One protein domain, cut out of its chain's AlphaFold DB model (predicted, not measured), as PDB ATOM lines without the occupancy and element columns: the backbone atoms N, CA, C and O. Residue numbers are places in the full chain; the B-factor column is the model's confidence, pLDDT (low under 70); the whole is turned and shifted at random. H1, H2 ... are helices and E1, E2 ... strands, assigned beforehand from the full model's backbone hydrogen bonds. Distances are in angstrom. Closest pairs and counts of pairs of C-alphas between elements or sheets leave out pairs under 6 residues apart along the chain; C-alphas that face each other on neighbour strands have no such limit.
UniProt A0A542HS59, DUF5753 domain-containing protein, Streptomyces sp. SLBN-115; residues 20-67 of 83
ATOM      1  N   GLY A  20     137.216 181.982 119.439       70.81
ATOM      2  CA  GLY A  20     136.919 182.541 118.124       70.81
ATOM      3  C   GLY A  20     136.353 181.522 117.132       70.81
ATOM      4  O   GLY A  20     135.897 180.439 117.485       70.81
ATOM      5  N   SER A  21     136.416 181.876 115.850       78.88
ATOM      6  CA  SER A  21     136.002 180.994 114.755       78.88
ATOM      7  C   SER A  21     136.978 179.826 114.547       78.88
ATOM      8  O   SER A  21     138.132 179.857 114.989       78.88
ATOM      9  N   ALA A  22     136.518 178.801 113.828       88.31
ATOM     10  CA  ALA A  22     137.380 177.743 113.325       88.31
ATOM     11  C   ALA A  22     138.428 178.315 112.358       88.31
ATOM     12  O   ALA A  22     138.160 179.229 111.568       88.31
ATOM     13  N   PHE A  23     139.626 177.740 112.401       92.19
ATOM     14  CA  PHE A  23     140.717 178.115 111.518       92.19
ATOM     15  C   PHE A  23     141.453 176.882 111.000       92.19
ATOM     16  O   PHE A  23     141.422 175.813 111.603       92.19
ATOM     17  N   ASN A  24     142.143 177.064 109.881       94.81
ATOM     18  CA  ASN A  24     143.084 176.109 109.321       94.81
ATOM     19  C   ASN A  24     144.469 176.743 109.346       94.81
ATOM     20  O   ASN A  24     144.620 177.893 108.937       94.81
ATOM     21  N   LEU A  25     145.469 175.990 109.794       96.00
ATOM     22  CA  LEU A  25     146.871 176.377 109.715       96.00
ATOM     23  C   LEU A  25     147.548 175.493 108.671       96.00
ATOM     24  O   LEU A  25     147.469 174.267 108.739       96.00
ATOM     25  N   LEU A  26     148.180 176.113 107.682       96.44
ATOM     26  CA  LEU A  26     148.762 175.428 106.538       96.44
ATOM     27  C   LEU A  26     150.246 175.760 106.473       96.44
ATOM     28  O   LEU A  26     150.613 176.932 106.452       96.44
ATOM     29  N   THR A  27     151.090 174.734 106.379       95.94
ATOM     30  CA  THR A  27     152.538 174.879 106.171       95.94
ATOM     31  C   THR A  27     152.903 174.265 104.815       95.94
ATOM     32  O   THR A  27     153.259 173.084 104.751       95.94
ATOM     33  N   PRO A  28     152.756 175.006 103.700       94.25
ATOM     34  CA  PRO A  28     153.053 174.469 102.381       94.25
ATOM     35  C   PRO A  28     154.556 174.220 102.229       94.25
ATOM     36  O   PRO A  28     155.395 174.937 102.775       94.25
ATOM     37  N   LYS A  29     154.927 173.207 101.443       94.69
ATOM     38  CA  LYS A  29     156.343 172.926 101.169       94.69
ATOM     39  C   LYS A  29     156.989 174.143 100.503       94.69
ATOM     40  O   LYS A  29     156.489 174.597  99.482       94.69
ATOM     41  N   LYS A  30     158.127 174.603 101.034       94.38
ATOM     42  CA  LYS A  30     158.913 175.750 100.526       94.38
ATOM     43  C   LYS A  30     158.229 177.124 100.623       94.38
ATOM     44  O   LYS A  30     158.753 178.080 100.060       94.38
ATOM     45  N   HIS A  31     157.107 177.243 101.328       93.06
ATOM     46  CA  HIS A  31     156.431 178.524 101.530       93.06
ATOM     47  C   HIS A  31     156.236 178.809 103.017       93.06
ATOM     48  O   HIS A  31     156.268 177.898 103.847       93.06
ATOM     49  N   SER A  32     156.029 180.084 103.341       94.62
ATOM     50  CA  SER A  32     155.660 180.505 104.689       94.62
ATOM     51  C   SER A  32     154.332 179.880 105.108       94.62
ATOM     52  O   SER A  32     153.459 179.612 104.278       94.62
ATOM     53  N   GLN A  33     154.187 179.661 106.411       97.31
ATOM     54  CA  GLN A  33     152.925 179.235 106.995       97.31
ATOM     55  C   GLN A  33     151.846 180.295 106.738       97.31
ATOM     56  O   GLN A  33     152.122 181.493 106.756       97.31
ATOM     57  N   VAL A  34     150.620 179.845 106.497       97.31
ATOM     58  CA  VAL A  34     149.447 180.702 106.312       97.31
ATOM     59  C   VAL A  34     148.296 180.180 107.156       97.31
ATOM     60  O   VAL A  34     148.235 178.988 107.474       97.31
ATOM     61  N   ALA A  35     147.365 181.063 107.500       96.50
ATOM     62  CA  ALA A  35     146.152 180.692 108.212       96.50
ATOM     63  C   ALA A  35     144.912 181.044 107.390       96.50
ATOM     64  O   ALA A  35     144.888 182.040 106.673       96.50
ATOM     65  N   TYR A  36     143.868 180.233 107.504       94.50
ATOM     66  CA  TYR A  36     142.567 180.505 106.907       94.50
ATOM     67  C   TYR A  36     141.494 180.463 107.984       94.50
ATOM     68  O   TYR A  36     141.357 179.449 108.669       94.50
ATOM     69  N   THR A  37     140.718 181.534 108.124       91.25
ATOM     70  CA  THR A  37     139.576 181.581 109.043       91.25
ATOM     71  C   THR A  37     138.278 181.466 108.254       91.25
ATOM     72  O   THR A  37     138.061 182.172 107.271       91.25
ATOM     73  N   GLY A  38     137.407 180.549 108.680       82.38
ATOM     74  CA  GLY A  38     136.115 180.285 108.042       82.38
ATOM     75  C   GLY A  38     134.967 181.097 108.640       82.38
ATOM     76  O   GLY A  38     133.854 180.582 108.722       82.38
ATOM     77  N   ALA A  39     135.228 182.315 109.125       80.06
ATOM     78  CA  ALA A  39     134.210 183.122 109.790       80.06
ATOM     79  C   ALA A  39     133.019 183.365 108.848       80.06
ATOM     80  O   ALA A  39     133.199 183.760 107.693       80.06
ATOM     81  N   GLN A  40     131.801 183.103 109.332       73.06
ATOM     82  CA  GLN A  40     130.590 183.185 108.516       73.06
ATOM     83  C   GLN A  40     130.440 184.598 107.930       73.06
ATOM     84  O   GLN A  40     130.433 185.585 108.660       73.06
ATOM     85  N   GLY A  41     130.366 184.686 106.600       76.31
ATOM     86  CA  GLY A  41     130.272 185.952 105.864       76.31
ATOM     87  C   GLY A  41     131.601 186.676 105.611       76.31
ATOM     88  O   GLY A  41     131.630 187.556 104.759       76.31
ATOM     89  N   TYR A  42     132.697 186.292 106.275       82.12
ATOM     90  CA  TYR A  42     134.018 186.922 106.128       82.12
ATOM     91  C   TYR A  42     135.165 185.894 106.172       82.12
ATOM     92  O   TYR A  42     135.994 185.924 107.089       82.12
ATOM     93  N   PRO A  43     135.248 184.973 105.194       86.50
ATOM     94  CA  PRO A  43     136.396 184.087 105.088       86.50
ATOM     95  C   PRO A  43     137.660 184.896 104.779       86.50
ATOM     96  O   PRO A  43     137.654 185.764 103.901       86.50
ATOM     97  N   ARG A  44     138.760 184.614 105.481       92.06
ATOM     98  CA  ARG A  44     140.018 185.349 105.302       92.06
ATOM     99  C   ARG A  44     141.201 184.402 105.190       92.06
ATOM    100  O   ARG A  44     141.436 183.589 106.081       92.06
ATOM    101  N   LEU A  45     141.980 184.566 104.122       95.00
ATOM    102  CA  LEU A  45     143.343 184.050 104.045       95.00
ATOM    103  C   LEU A  45     144.288 185.070 104.690       95.00
ATOM    104  O   LEU A  45     144.288 186.245 104.324       95.00
ATOM    105  N   ILE A  46     145.075 184.616 105.656       95.62
ATOM    106  CA  ILE A  46     146.004 185.422 106.441       95.62
ATOM    107  C   ILE A  46     147.422 184.995 106.065       95.62
ATOM    108  O   ILE A  46     147.806 183.839 106.254       95.62
ATOM    109  N   THR A  47     148.177 185.942 105.514       96.44
ATOM    110  CA  THR A  47     149.568 185.771 105.066       96.44
ATOM    111  C   THR A  47     150.556 186.649 105.830       96.44
ATOM    112  O   THR A  47     151.761 186.463 105.677       96.44
ATOM    113  N   ASP A  48     150.066 187.594 106.641       97.25
ATOM    114  CA  ASP A  48     150.908 188.394 107.528       97.25
ATOM    115  C   ASP A  48     151.572 187.478 108.578       97.25
ATOM    116  O   ASP A  48     150.850 186.795 109.314       97.25
ATOM    117  N   PRO A  49     152.915 187.425 108.658       96.25
ATOM    118  CA  PRO A  49     153.607 186.478 109.532       96.25
ATOM    119  C   PRO A  49     153.279 186.633 111.020       96.25
ATOM    120  O   PRO A  49     153.233 185.635 111.739       96.25
ATOM    121  N   GLU A  50     153.037 187.857 111.490       96.81
ATOM    122  CA  GLU A  50     152.734 188.127 112.897       96.81
ATOM    123  C   GLU A  50     151.323 187.656 113.254       96.81
ATOM    124  O   GLU A  50     151.109 187.046 114.305       96.81
ATOM    125  N   GLU A  51     150.360 187.863 112.357       95.31
ATOM    126  CA  GLU A  51     148.998 187.358 112.535       95.31
ATOM    127  C   GLU A  51     148.936 185.826 112.438       95.31
ATOM    128  O   GLU A  51     148.242 185.181 113.230       95.31
ATOM    129  N   VAL A  52     149.700 185.220 111.521       96.94
ATOM    130  CA  VAL A  52     149.820 183.755 111.426       96.94
ATOM    131  C   VAL A  52     150.438 183.176 112.699       96.94
ATOM    132  O   VAL A  52     149.925 182.180 113.212       96.94
ATOM    133  N   ARG A  53     151.481 183.810 113.255       95.94
ATOM    134  CA  ARG A  53     152.128 183.354 114.496       95.94
ATOM    135  C   ARG A  53     151.141 183.273 115.656       95.94
ATOM    136  O   ARG A  53     151.082 182.247 116.321       95.94
ATOM    137  N   LYS A  54     150.297 184.292 115.848       94.19
ATOM    138  CA  LYS A  54     149.269 184.291 116.911       94.19
ATOM    139  C   LYS A  54     148.303 183.106 116.790       94.19
ATOM    140  O   LYS A  54     147.885 182.533 117.796       94.19
ATOM    141  N   ILE A  55     147.939 182.731 115.562       94.06
ATOM    142  CA  ILE A  55     147.073 181.573 115.297       94.06
ATOM    143  C   ILE A  55     147.828 180.263 115.557       94.06
ATOM    144  O   ILE A  55     147.258 179.336 116.136       94.06
ATOM    145  N   ALA A  56     149.104 180.188 115.179       95.38
ATOM    146  CA  ALA A  56     149.959 179.039 115.458       95.38
ATOM    147  C   ALA A  56     150.164 178.813 116.966       95.38
ATOM    148  O   ALA A  56     150.030 177.679 117.428       95.38
ATOM    149  N   ASP A  57     150.392 179.875 117.743       94.38
ATOM    150  CA  ASP A  57     150.517 179.809 119.204       94.38
ATOM    151  C   ASP A  57     149.224 179.281 119.837       94.38
ATOM    152  O   ASP A  57     149.241 178.364 120.661       94.38
ATOM    153  N   ARG A  58     148.072 179.788 119.378       91.81
ATOM    154  CA  ARG A  58     146.758 179.308 119.817       91.81
ATOM    155  C   ARG A  58     146.534 177.835 119.479       91.81
ATOM    156  O   ARG A  58     146.024 177.094 120.318       91.81
ATOM    157  N   TYR A  59     146.919 177.402 118.277       93.62
ATOM    158  CA  TYR A  59     146.890 175.989 117.901       93.62
ATOM    159  C   TYR A  59     147.777 175.142 118.823       93.62
ATOM    160  O   TYR A  59     147.350 174.074 119.259       93.62
ATOM    161  N   GLY A  60     148.972 175.629 119.170       94.06
ATOM    162  CA  GLY A  60     149.871 174.979 120.123       94.06
ATOM    163  C   GLY A  60     149.213 174.754 121.485       94.06
ATOM    164  O   GLY A  60     149.197 173.623 121.975       94.06
ATOM    165  N   SER A  61     148.587 175.789 122.051       92.19
ATOM    166  CA  SER A  61     147.849 175.684 123.316       92.19
ATOM    167  C   SER A  61     146.667 174.717 123.227       92.19
ATOM    168  O   SER A  61     146.485 173.883 124.114       92.19
ATOM    169  N   MET A  62     145.885 174.768 122.140       91.44
ATOM    170  CA  MET A  62     144.796 173.809 121.905       91.44
ATOM    171  C   MET A  62     145.317 172.372 121.866       91.44
ATOM    172  O   MET A  62     144.747 171.487 122.497       91.44
ATOM    173  N   ARG A  63     146.411 172.133 121.141       92.81
ATOM    174  CA  ARG A  63     147.008 170.805 121.010       92.81
ATOM    175  C   ARG A  63     147.539 170.269 122.339       92.81
ATOM    176  O   ARG A  63     147.454 169.068 122.566       92.81
ATOM    177  N   ALA A  64     148.072 171.141 123.196       92.50
ATOM    178  CA  ALA A  64     148.595 170.774 124.511       92.50
ATOM    179  C   ALA A  64     147.498 170.357 125.507       92.50
ATOM    180  O   ALA A  64     147.759 169.534 126.378       92.50
ATOM    181  N   MET A  65     146.289 170.909 125.374       92.12
ATOM    182  CA  MET A  65     145.145 170.570 126.233       92.12
ATOM    183  C   MET A  65     144.249 169.468 125.655       92.12
ATOM    184  O   MET A  65     143.469 168.860 126.386       92.12
ATOM    185  N   ALA A  66     144.343 169.198 124.352       94.06
ATOM    186  CA  ALA A  66     143.608 168.113 123.724       94.06
ATOM    187  C   ALA A  66     144.148 166.740 124.153       94.06
ATOM    188  O   ALA A  66     145.340 166.564 124.411       94.06
ATOM    189  N   LEU A  67     143.269 165.738 124.162       95.69
ATOM    190  CA  LEU A  67     143.643 164.367 124.483       95.69
ATOM    191  C   LEU A  67     144.727 163.853 123.519       95.69
ATOM    192  O   LEU A  67     144.667 164.122 122.308       95.69
TER     193      LEU A  67
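Overview. This is residues 20 to 67 of the 83 residues of the protein "DUF5753 domain-containing protein" of Streptomyces sp. SLBN-115 (UniProt A0A542HS59). What shape is it? A small three-stranded sheet, E1 to E3, has one long helix, H1, crossing one face, making two layers; residues 60 to 67 stick out. What builds it? The 48 printed residues run E1, E2, E3, H1, class mixed; E1 - E2 - E3 is a meander, each strand the antiparallel neighbour of the one before. It is only just compact, close to loose: radius of gyration of the C-alphas 11.2 A, spans 31 by 28 by 17 A.

Along the chain. Where are the strands? E1 is residues 23 to 26, from C-alpha 23 at (140.717, 178.115, 111.518), E2 34 to 37, E3 44 to 46. And the helix? H1, residues 49 to 65, 24.6 A long, ends at C-alpha 65, (145.145, 170.570, 126.233).

Arrangement. How do strands pair? Hairpin E1 and E2 has N 24 and O 36 within hydrogen-bond range, 2.8 A; hairpin E2 and E3 has N 46 and O 35, 2.8 A. Where is H1? It is on the sheet, height over the sheet 9.6 A, and runs across the strands, at 73 degrees to E1 on the local plane. The closest C-alphas of E2 and H1, Ala 35 and Val 52, are 5.8 A apart. In H1 every O i to N i+4 pair is within hydrogen-bond range.

Size, cuts and confidence. How large? The farthest C-alphas, Gly 41 and Leu 67, are 31.5 A apart. Any cut or low confidence? The printed part has no cut, no link is long, and no printed residue is under 70 in pLDDT.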